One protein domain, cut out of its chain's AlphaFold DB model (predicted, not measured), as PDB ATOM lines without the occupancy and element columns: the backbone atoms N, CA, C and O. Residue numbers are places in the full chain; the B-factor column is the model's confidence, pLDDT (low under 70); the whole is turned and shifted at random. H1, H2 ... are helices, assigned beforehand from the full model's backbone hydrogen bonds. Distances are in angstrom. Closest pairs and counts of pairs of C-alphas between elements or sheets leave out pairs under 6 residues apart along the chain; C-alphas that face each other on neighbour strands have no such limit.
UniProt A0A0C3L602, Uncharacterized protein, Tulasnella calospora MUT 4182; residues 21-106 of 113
ATOM      1  N   LYS A  21     188.088 215.566 176.084       91.94
ATOM      2  CA  LYS A  21     188.955 216.653 176.547       91.94
ATOM      3  C   LYS A  21     189.593 217.394 175.366       91.94
ATOM      4  O   LYS A  21     189.604 218.622 175.381       91.94
ATOM      5  N   ASP A  22     190.034 216.674 174.334       89.81
ATOM      6  CA  ASP A  22     190.552 217.272 173.094       89.81
ATOM      7  C   ASP A  22     189.458 218.048 172.351       89.81
ATOM      8  O   ASP A  22     189.685 219.178 171.920       89.81
ATOM      9  N   GLU A  23     188.243 217.490 172.301       93.12
ATOM     10  CA  GLU A  23     187.068 218.185 171.765       93.12
ATOM     11  C   GLU A  23     186.815 219.511 172.507       93.12
ATOM     12  O   GLU A  23     186.618 220.551 171.878       93.12
ATOM     13  N   ILE A  24     186.852 219.502 173.845       93.19
ATOM     14  CA  ILE A  24     186.637 220.696 174.680       93.19
ATOM     15  C   ILE A  24     187.702 221.765 174.426       93.19
ATOM     16  O   ILE A  24     187.363 222.949 174.366       93.19
ATOM     17  N   ILE A  25     188.972 221.378 174.268       89.69
ATOM     18  CA  ILE A  25     190.063 222.316 173.968       89.69
ATOM     19  C   ILE A  25     189.785 223.046 172.647       89.69
ATOM     20  O   ILE A  25     189.888 224.275 172.588       89.69
ATOM     21  N   GLU A  26     189.374 222.323 171.602       87.75
ATOM     22  CA  GLU A  26     189.082 222.936 170.303       87.75
ATOM     23  C   GLU A  26     187.795 223.779 170.341       87.75
ATOM     24  O   GLU A  26     187.786 224.904 169.836       87.75
ATOM     25  N   LEU A  27     186.733 223.327 171.025       90.31
ATOM     26  CA  LEU A  27     185.519 224.135 171.237       90.31
ATOM     27  C   LEU A  27     185.858 225.475 171.902       90.31
ATOM     28  O   LEU A  27     185.412 226.538 171.460       90.31
ATOM     29  N   ARG A  28     186.682 225.438 172.954       89.25
ATOM     30  CA  ARG A  28     187.107 226.639 173.675       89.25
ATOM     31  C   ARG A  28     187.957 227.569 172.831       89.25
ATOM     32  O   ARG A  28     187.799 228.784 172.950       89.25
ATOM     33  N   TYR A  29     188.794 227.030 171.951       84.69
ATOM     34  CA  TYR A  29     189.516 227.827 170.966       84.69
ATOM     35  C   TYR A  29     188.563 228.625 170.065       84.69
ATOM     36  O   TYR A  29     188.728 229.841 169.930       84.69
ATOM     37  N   TYR A  30     187.532 227.984 169.504       82.19
ATOM     38  CA  TYR A  30     186.557 228.675 168.655       82.19
ATOM     39  C   TYR A  30     185.768 229.747 169.423       82.19
ATOM     40  O   TYR A  30     185.616 230.858 168.913       82.19
ATOM     41  N   LYS A  31     185.350 229.478 170.669       82.25
ATOM     42  CA  LYS A  31     184.643 230.473 171.503       82.25
ATOM     43  C   LYS A  31     185.532 231.652 171.915       82.25
ATOM     44  O   LYS A  31     185.105 232.801 171.831       82.25
ATOM     45  N   LYS A  32     186.791 231.403 172.302       77.19
ATOM     46  CA  LYS A  32     187.765 232.472 172.601       77.19
ATOM     47  C   LYS A  32     188.081 233.314 171.360       77.19
ATOM     48  O   LYS A  32     188.243 234.520 171.490       77.19
ATOM     49  N   ARG A  33     188.127 232.721 170.160       68.75
ATOM     50  CA  ARG A  33     188.360 233.451 168.901       68.75
ATOM     51  C   ARG A  33     187.254 234.460 168.585       68.75
ATOM     52  O   ARG A  33     187.560 235.526 168.061       68.75
ATOM     53  N   GLU A  34     185.993 234.121 168.843       64.62
ATOM     54  CA  GLU A  34     184.881 235.056 168.635       64.62
ATOM     55  C   GLU A  34     184.929 236.214 169.641       64.62
ATOM     56  O   GLU A  34     184.714 237.366 169.268       64.62
ATOM     57  N   ALA A  35     185.282 235.917 170.896       60.91
ATOM     58  CA  ALA A  35     185.401 236.919 171.950       60.91
ATOM     59  C   ALA A  35     186.651 237.814 171.815       60.91
ATOM     60  O   ALA A  35     186.608 238.987 172.187       60.91
ATOM     61  N   ASP A  36     187.762 237.286 171.292       57.12
ATOM     62  CA  ASP A  36     189.044 237.988 171.202       57.12
ATOM     63  C   ASP A  36     189.377 238.336 169.743       57.12
ATOM     64  O   ASP A  36     190.086 237.618 169.032       57.12
ATOM     65  N   SER A  37     188.907 239.508 169.306       49.78
ATOM     66  CA  SER A  37     189.223 240.109 167.999       49.78
ATOM     67  C   SER A  37     190.726 240.351 167.772       49.78
ATOM     68  O   SER A  37     191.153 240.596 166.645       49.78
ATOM     69  N   VAL A  38     191.534 240.247 168.836       47.41
ATOM     70  CA  VAL A  38     192.995 240.420 168.853       47.41
ATOM     71  C   VAL A  38     193.741 239.109 168.544       47.41
ATOM     72  O   VAL A  38     194.937 239.120 168.260       47.41
ATOM     73  N   GLY A  39     193.049 237.962 168.535       50.03
ATOM     74  CA  GLY A  39     193.618 236.686 168.100       50.03
ATOM     75  C   GLY A  39     194.685 236.102 169.030       50.03
ATOM     76  O   GLY A  39     195.579 235.401 168.529       50.03
ATOM     77  N   ARG A  40     194.613 236.362 170.350       51.22
ATOM     78  CA  ARG A  40     195.559 235.779 171.313       51.22
ATOM     79  C   ARG A  40     195.450 234.259 171.277       51.22
ATOM     80  O   ARG A  40     194.391 233.658 171.432       51.22
ATOM     81  N   ARG A  41     196.584 233.654 170.939       54.72
ATOM     82  CA  ARG A  41     196.740 232.240 170.610       54.72
ATOM     83  C   ARG A  41     196.662 231.433 171.910       54.72
ATOM     84  O   ARG A  41     197.441 231.697 172.820       54.72
ATOM     85  N   ILE A  42     195.770 230.444 171.988       54.50
ATOM     86  CA  ILE A  42     195.836 229.445 173.064       54.50
ATOM     87  C   ILE A  42     197.158 228.695 172.878       54.50
ATOM     88  O   ILE A  42     197.411 228.118 171.823       54.50
ATOM     89  N   ALA A  43     198.038 228.767 173.874       49.69
ATOM     90  CA  ALA A  43     199.389 228.213 173.828       49.69
ATOM     91  C   ALA A  43     199.406 226.694 174.099       49.69
ATOM     92  O   ALA A  43     200.193 226.212 174.911       49.69
ATOM     93  N   ARG A  44     198.527 225.931 173.440       47.25
ATOM     94  CA  ARG A  44     198.577 224.463 173.425       47.25
ATOM     95  C   ARG A  44     198.928 223.990 172.022       47.25
ATOM     96  O   ARG A  44     198.369 224.471 171.043       47.25
ATOM     97  N   GLY A  45     199.937 223.124 171.944       44.66
ATOM     98  CA  GLY A  45     200.463 222.586 170.694       44.66
ATOM     99  C   GLY A  45     199.370 221.912 169.868       44.66
ATOM    100  O   GLY A  45     198.621 221.096 170.392       44.66
ATOM    101  N   GLY A  46     199.318 222.282 168.587       47.62
ATOM    102  CA  GLY A  46     198.264 221.936 167.635       47.62
ATOM    103  C   GLY A  46     197.433 223.171 167.302       47.62
ATOM    104  O   GLY A  46     196.450 223.442 167.972       47.62
ATOM    105  N   ASP A  47     197.854 223.953 166.301       49.84
ATOM    106  CA  ASP A  47     197.103 225.129 165.846       49.84
ATOM    107  C   ASP A  47     195.942 224.667 164.941       49.84
ATOM    108  O   ASP A  47     196.210 224.226 163.816       49.84
ATOM    109  N   PRO A  48     194.663 224.797 165.349       51.00
ATOM    110  CA  PRO A  48     193.528 224.458 164.489       51.00
ATOM    111  C   PRO A  48     193.465 225.353 163.238       51.00
ATOM    112  O   PRO A  48     192.748 225.055 162.289       51.00
ATOM    113  N   ARG A  49     194.245 226.449 163.169       48.62
ATOM    114  CA  ARG A  49     194.410 227.250 161.941       48.62
ATOM    115  C   ARG A  49     195.075 226.473 160.811       48.62
ATOM    116  O   ARG A  49     194.884 226.857 159.660       48.62
ATOM    117  N   ALA A  50     195.829 225.413 161.105       48.66
ATOM    118  CA  ALA A  50     196.470 224.604 160.072       48.66
ATOM    119  C   ALA A  50     195.447 223.954 159.124       48.66
ATOM    120  O   ALA A  50     195.762 223.714 157.961       48.66
ATOM    121  N   THR A  51     194.218 223.708 159.589       52.09
ATOM    122  CA  THR A  51     193.182 223.027 158.799       52.09
ATOM    123  C   THR A  51     192.314 223.980 157.975       52.09
ATOM    124  O   THR A  51     191.599 223.526 157.085       52.09
ATOM    125  N   GLY A  52     192.367 225.298 158.224       55.69
ATOM    126  CA  GLY A  52     191.604 226.298 157.462       55.69
ATOM    127  C   GLY A  52     190.078 226.114 157.504       55.69
ATOM    128  O   GLY A  52     189.365 226.714 156.694       55.69
ATOM    129  N   GLU A  53     189.556 225.289 158.418       64.00
ATOM    130  CA  GLU A  53     188.142 224.934 158.441       64.00
ATOM    131  C   GLU A  53     187.265 226.070 158.974       64.00
ATOM    132  O   GLU A  53     187.461 226.617 160.065       64.00
ATOM    133  N   ARG A  54     186.242 226.413 158.186       73.19
ATOM    134  CA  ARG A  54     185.186 227.345 158.581       73.19
ATOM    135  C   ARG A  54     184.069 226.560 159.253       73.19
ATOM    136  O   ARG A  54     183.241 225.974 158.566       73.19
ATOM    137  N   ILE A  55     184.060 226.542 160.581       81.00
ATOM    138  CA  ILE A  55     183.024 225.879 161.383       81.00
ATOM    139  C   ILE A  55     181.977 226.899 161.836       81.00
ATOM    140  O   ILE A  55     182.327 228.024 162.199       81.00
ATOM    141  N   THR A  56     180.690 226.542 161.790       85.25
ATOM    142  CA  THR A  56     179.615 227.428 162.259       85.25
ATOM    143  C   THR A  56     179.642 227.565 163.782       85.25
ATOM    144  O   THR A  56     179.535 226.569 164.500       85.25
ATOM    145  N   MET A  57     179.699 228.803 164.285       86.19
ATOM    146  CA  MET A  57     179.683 229.068 165.732       86.19
ATOM    147  C   MET A  57     178.411 228.552 166.413       86.19
ATOM    148  O   MET A  57     178.488 228.011 167.505       86.19
ATOM    149  N   SER A  58     177.263 228.564 165.729       88.38
ATOM    150  CA  SER A  58     176.026 227.984 166.273       88.38
ATOM    151  C   SER A  58     176.137 226.486 166.583       88.38
ATOM    152  O   SER A  58     175.525 226.005 167.535       88.38
ATOM    153  N   SER A  59     176.920 225.732 165.803       91.81
ATOM    154  CA  SER A  59     177.159 224.311 166.077       91.81
ATOM    155  C   SER A  59     178.179 224.091 167.198       91.81
ATOM    156  O   SER A  59     178.004 223.161 167.983       91.81
ATOM    157  N   VAL A  60     179.180 224.977 167.310       90.44
ATOM    158  CA  VAL A  60     180.137 225.035 168.430       90.44
ATOM    159  C   VAL A  60     179.390 225.295 169.739       90.44
ATOM    160  O   VAL A  60     179.546 224.541 170.696       90.44
ATOM    161  N   ASP A  61     178.538 226.321 169.769       91.00
ATOM    162  CA  ASP A  61     177.781 226.707 170.959       91.00
ATOM    163  C   ASP A  61     176.842 225.603 171.412       91.00
ATOM    164  O   ASP A  61     176.890 225.202 172.575       91.00
ATOM    165  N   ARG A  62     176.061 225.035 170.484       94.94
ATOM    166  CA  ARG A  62     175.164 223.922 170.802       94.94
ATOM    167  C   ARG A  62     175.925 222.756 171.429       94.94
ATOM    168  O   ARG A  62     175.482 222.215 172.439       94.94
ATOM    169  N   ARG A  63     177.070 222.375 170.851       94.94
ATOM    170  CA  ARG A  63     177.872 221.266 171.371       94.94
ATOM    171  C   ARG A  63     178.459 221.577 172.747       94.94
ATOM    172  O   ARG A  63     178.458 220.717 173.624       94.94
ATOM    173  N   TYR A  64     178.935 222.799 172.947       93.88
ATOM    174  CA  TYR A  64     179.459 223.226 174.238       93.88
ATOM    175  C   TYR A  64     178.375 223.184 175.325       93.88
ATOM    176  O   TYR A  64     178.597 222.613 176.390       93.88
ATOM    177  N   GLU A  65     177.169 223.677 175.029       95.38
ATOM    178  CA  GLU A  65     176.025 223.598 175.944       95.38
ATOM    179  C   GLU A  65     175.610 222.152 176.257       95.38
ATOM    180  O   GLU A  65     175.204 221.843 177.375       95.38
ATOM    181  N   GLU A  66     175.672 221.241 175.281       96.25
ATOM    182  CA  GLU A  66     175.428 219.813 175.525       96.25
ATOM    183  C   GLU A  66     176.411 219.247 176.558       96.25
ATOM    184  O   GLU A  66     175.995 218.538 177.478       96.25
ATOM    185  N   LEU A  67     177.697 219.592 176.447       95.44
ATOM    186  CA  LEU A  67     178.718 219.165 177.402       95.44
ATOM    187  C   LEU A  67     178.488 219.786 178.785       95.44
ATOM    188  O   LEU A  67     178.562 219.067 179.784       95.44
ATOM    189  N   GLU A  68     178.118 221.067 178.852       94.88
ATOM    190  CA  GLU A  68     177.751 221.754 180.099       94.88
ATOM    191  C   GLU A  68     176.512 221.165 180.780       94.88
ATOM    192  O   GLU A  68     176.362 221.295 181.993       94.88
ATOM    193  N   ARG A  69     175.616 220.493 180.050       96.31
ATOM    194  CA  ARG A  69     174.463 219.798 180.650       96.31
ATOM    195  C   ARG A  69     174.841 218.460 181.290       96.31
ATOM    196  O   ARG A  69     174.058 217.932 182.077       96.31
ATOM    197  N   SER A  70     176.024 217.919 180.997       96.31
ATOM    198  CA  SER A  70     176.506 216.646 181.546       96.31
ATOM    199  C   SER A  70     177.489 216.852 182.703       96.31
ATOM    200  O   SER A  70     178.365 217.710 182.636       96.31
ATOM    201  N   GLU A  71     177.406 216.034 183.757       96.19
ATOM    202  CA  GLU A  71     178.331 216.137 184.901       96.19
ATOM    203  C   GLU A  71     179.794 215.888 184.501       96.19
ATOM    204  O   GLU A  71     180.695 216.609 184.929       96.19
ATOM    205  N   LEU A  72     180.033 214.909 183.620       94.25
ATOM    206  CA  LEU A  72     181.366 214.641 183.080       94.25
ATOM    207  C   LEU A  72     181.888 215.827 182.256       94.25
ATOM    208  O   LEU A  72     183.029 216.244 182.446       94.25
ATOM    209  N   GLY A  73     181.057 216.386 181.371       94.31
ATOM    210  CA  GLY A  73     181.433 217.522 180.534       94.31
ATOM    211  C   GLY A  73     181.747 218.767 181.358       94.31
ATOM    212  O   GLY A  73     182.814 219.344 181.169       94.31
ATOM    213  N   LYS A  74     180.916 219.122 182.349       95.44
ATOM    214  CA  LYS A  74     181.200 220.228 183.288       95.44
ATOM    215  C   LYS A  74     182.560 220.075 183.966       95.44
ATOM    216  O   LYS A  74     183.329 221.032 184.024       95.44
ATOM    217  N   LYS A  75     182.863 218.873 184.470       97.19
ATOM    218  CA  LYS A  75     184.134 218.594 185.148       97.19
ATOM    219  C   LYS A  75     185.323 218.782 184.204       97.19
ATOM    220  O   LYS A  75     186.282 219.454 184.574       97.19
ATOM    221  N   LEU A  76     185.249 218.226 182.995       96.25
ATOM    222  CA  LEU A  76     186.322 218.335 182.003       96.25
ATOM    223  C   LEU A  76     186.493 219.770 181.489       96.25
ATOM    224  O   LEU A  76     187.620 220.212 181.290       96.25
ATOM    225  N   ILE A  77     185.401 220.521 181.327       94.88
ATOM    226  CA  ILE A  77     185.443 221.946 180.979       94.88
ATOM    227  C   ILE A  77     186.203 222.733 182.052       94.88
ATOM    228  O   ILE A  77     187.127 223.475 181.722       94.88
ATOM    229  N   ALA A  78     185.859 222.542 183.329       94.69
ATOM    230  CA  ALA A  78     186.538 223.208 184.438       94.69
ATOM    231  C   ALA A  78     188.030 222.837 184.509       94.69
ATOM    232  O   ALA A  78     188.871 223.706 184.725       94.69
ATOM    233  N   GLU A  79     188.362 221.565 184.276       94.38
ATOM    234  CA  GLU A  79     189.744 221.084 184.222       94.38
ATOM    235  C   GLU A  79     190.538 221.764 183.098       94.38
ATOM    236  O   GLU A  79     191.613 222.304 183.346       94.38
ATOM    237  N   VAL A  80     189.990 221.819 181.879       92.81
ATOM    238  CA  VAL A  80     190.639 222.498 180.746       92.81
ATOM    239  C   VAL A  80     190.810 223.998 181.014       92.81
ATOM    240  O   VAL A  80     191.846 224.558 180.665       92.81
ATOM    241  N   ILE A  81     189.838 224.657 181.655       90.75
ATOM    242  CA  ILE A  81     189.960 226.066 182.077       90.75
ATOM    243  C   ILE A  81     191.113 226.256 183.053       90.75
ATOM    244  O   ILE A  81     191.992 227.072 182.781       90.75
ATOM    245  N   ALA A  82     191.153 225.472 184.126       90.69
ATOM    246  CA  ALA A  82     192.210 225.571 185.124       90.69
ATOM    247  C   ALA A  82     193.601 225.316 184.519       90.69
ATOM    248  O   ALA A  82     194.569 225.998 184.857       90.69
ATOM    249  N   GLU A  83     193.714 224.359 183.595       89.19
ATOM    250  CA  GLU A  83     194.976 224.084 182.914       89.19
ATOM    251  C   GLU A  83     195.414 225.221 181.981       89.19
ATOM    252  O   GLU A  83     196.604 225.529 181.911       89.19
ATOM    253  N   GLU A  84     194.482 225.843 181.255       85.31
ATOM    254  CA  GLU A  84     194.790 227.006 180.420       85.31
ATOM    255  C   GLU A  84     195.272 228.192 181.260       85.31
ATOM    256  O   GLU A  84     196.299 228.783 180.933       85.31
ATOM    257  N   GLU A  85     194.591 228.497 182.367       85.50
ATOM    258  CA  GLU A  85     194.988 229.568 183.290       85.50
ATOM    259  C   GLU A  85     196.361 229.297 183.918       85.50
ATOM    260  O   GLU A  85     197.183 230.205 184.049       85.50
ATOM    261  N   ALA A  86     196.659 228.038 184.254       84.94
ATOM    262  CA  ALA A  86     197.972 227.649 184.761       84.94
ATOM    263  C   ALA A  86     199.085 227.862 183.718       84.94
ATOM    264  O   ALA A  86     200.179 228.318 184.068       84.94
ATOM    265  N   ILE A  87     198.816 227.565 182.441       81.06
ATOM    266  CA  ILE A  87     199.753 227.815 181.334       81.06
ATOM    267  C   ILE A  87     199.940 229.321 181.121       81.06
ATOM    268  O   ILE A  87     201.079 229.777 181.018       81.06
ATOM    269  N   GLU A  88     198.855 230.096 181.083       79.25
ATOM    270  CA  GLU A  88     198.897 231.555 180.923       79.25
ATOM    271  C   GLU A  88     199.699 232.205 182.069       79.25
ATOM    272  O   GLU A  88     200.664 232.927 181.809       79.25
ATOM    273  N   ALA A  89     199.425 231.840 183.325       76.38
ATOM    274  CA  ALA A  89     200.168 232.325 184.491       76.38
ATOM    275  C   ALA A  89     201.651 231.903 184.488       76.38
ATOM    276  O   ALA A  89     202.522 232.653 184.942       76.38
ATOM    277  N   SER A  90     201.967 230.703 183.990       72.38
ATOM    278  CA  SER A  90     203.354 230.246 183.824       72.38
ATOM    279  C   SER A  90     204.091 231.059 182.754       72.38
ATOM    280  O   SER A  90     205.210 231.524 182.983       72.38
ATOM    281  N   ASN A  91     203.442 231.315 181.617       72.31
ATOM    282  CA  ASN A  91     203.998 232.128 180.537       72.31
ATOM    283  C   ASN A  91     204.242 233.577 180.984       72.31
ATOM    284  O   ASN A  91     205.295 234.138 180.685       72.31
ATOM    285  N   GLU A  92     203.329 234.170 181.755       71.50
ATOM    286  CA  GLU A  92     203.521 235.503 182.338       71.50
ATOM    287  C   GLU A  92     204.721 235.562 183.292       71.50
ATOM    288  O   GLU A  92     205.491 236.526 183.261       71.50
ATOM    289  N   LYS A  93     204.925 234.525 184.117       69.69
ATOM    290  CA  LYS A  93     206.105 234.425 184.990       69.69
ATOM    291  C   LYS A  93     207.401 234.333 184.189       69.69
ATOM    292  O   LYS A  93     208.367 235.001 184.551       69.69
ATOM    293  N   LEU A  94     207.424 233.549 183.109       64.88
ATOM    294  CA  LEU A  94     208.587 233.445 182.221       64.88
ATOM    295  C   LEU A  94     208.893 234.779 181.527       64.88
ATOM    296  O   LEU A  94     210.044 235.208 181.517       64.88
ATOM    297  N   LEU A  95     207.873 235.468 181.010       61.91
ATOM    298  CA  LEU A  95     208.027 236.784 180.384       61.91
ATOM    299  C   LEU A  95     208.530 237.833 181.384       61.91
ATOM    300  O   LEU A  95     209.464 238.575 181.083       61.91
ATOM    301  N   ARG A  96     207.977 237.855 182.603       62.44
ATOM    302  CA  ARG A  96     208.435 238.757 183.669       62.44
ATOM    303  C   ARG A  96     209.872 238.448 184.096       62.44
ATOM    304  O   ARG A  96     210.672 239.369 184.213       62.44
ATOM    305  N   GLY A  97     210.210 237.171 184.276       60.03
ATOM    306  CA  GLY A  97     211.571 236.738 184.599       60.03
ATOM    307  C   GLY A  97     212.581 237.108 183.508       60.03
ATOM    308  O   GLY A  97     213.681 237.554 183.819       60.03
ATOM    309  N   SER A  98     212.187 237.013 182.234       57.97
ATOM    310  CA  SER A  98     213.015 237.436 181.100       57.97
ATOM    311  C   SER A  98     213.213 238.957 181.035       57.97
ATOM    312  O   SER A  98     214.297 239.394 180.653       57.97
ATOM    313  N   CYS A  99     212.219 239.768 181.419       55.16
ATOM    314  CA  CYS A  99     212.380 241.226 181.520       55.16
ATOM    315  C   CYS A  99     213.310 241.629 182.672       55.16
ATOM    316  O   CYS A  99     214.171 242.486 182.487       55.16
ATOM    317  N   SER A 100     213.211 240.971 183.833       52.38
ATOM    318  CA  SER A 100     214.080 241.276 184.978       52.38
ATOM    319  C   SER A 100     215.564 240.967 184.721       52.38
ATOM    320  O   SER A 100     216.429 241.623 185.298       52.38
ATOM    321  N   ILE A 101     215.885 240.012 183.840       56.47
ATOM    322  CA  ILE A 101     217.276 239.720 183.441       56.47
ATOM    323  C   ILE A 101     217.841 240.814 182.515       56.47
ATOM    324  O   ILE A 101     219.022 241.140 182.619       56.47
ATOM    325  N   MET A 102     217.017 241.415 181.648       53.44
ATOM    326  CA  MET A 102     217.452 242.520 180.778       53.44
ATOM    327  C   MET A 102     217.683 243.828 181.552       53.44
ATOM    328  O   MET A 102     218.676 244.500 181.298       53.44
ATOM    329  N   GLU A 103     216.856 244.153 182.553       52.00
ATOM    330  CA  GLU A 103     217.056 245.353 183.392       52.00
ATOM    331  C   GLU A 103     218.275 245.241 184.333       52.00
ATOM    332  O   GLU A 103     218.962 246.229 184.606       52.00
ATOM    333  N   ALA A 104     218.612 244.028 184.787       52.88
ATOM    334  CA  ALA A 104     219.818 243.789 185.584       52.88
ATOM    335  C   ALA A 104     221.119 243.867 184.755       52.88
ATOM    336  O   ALA A 104     222.193 244.095 185.317       52.88
ATOM    337  N   GLY A 105     221.036 243.694 183.430       48.06
ATOM    338  CA  GLY A 105     222.176 243.760 182.511       48.06
ATOM    339  C   GLY A 105     222.637 245.179 182.164       48.06
ATOM    340  O   GLY A 105     223.829 245.381 181.934       48.06
ATOM    341  N   ASP A 106     221.736 246.166 182.182       47.44
ATOM    342  CA  ASP A 106     222.067 247.571 181.870       47.44
ATOM    343  C   ASP A 106     222.612 248.352 183.077       47.44
ATOM    344  O   ASP A 106     223.291 249.366 182.930       47.44
TER     345      ASP A 106
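This is residues 21 to 106 of the 113 residues of an uncharacterized protein of Tulasnella calospora MUT 4182 (UniProt A0A0C3L602). The long helix H4 and H3 meet at their ends as an L, with H1 in the corner. Residues 92 to 106 of H4 stick out. The printed part, 86 residues with four named helices, is all helix and loose, with a radius of gyration of the C-alphas of 16.4 A and spans of 54 by 30 by 20 A.

H1, residues 21 to 35, begins at C-alpha 21 (188.955, 216.653, 176.547). H2 is residues 48 to 51, H3 57 to 68. H4, residues 71 to 106, 53.9 A long, ends at C-alpha 106 (222.067, 247.571, 181.870).

H1 touches H3 at a steep tilt of 49 degrees, C-alphas 27 and 60 closest, 6.1 A apart. H1 touches H4 with residues 21 to 25 alone. H3 and H4 touch only at the corner; H2 touches no helix. Every O i to N i+4 pair is within hydrogen-bond range in H1 and H3, 30 of 32 in H4.

The printed part has no cut; pLDDT is under 70 in residues 33 to 53 and 93 to 106.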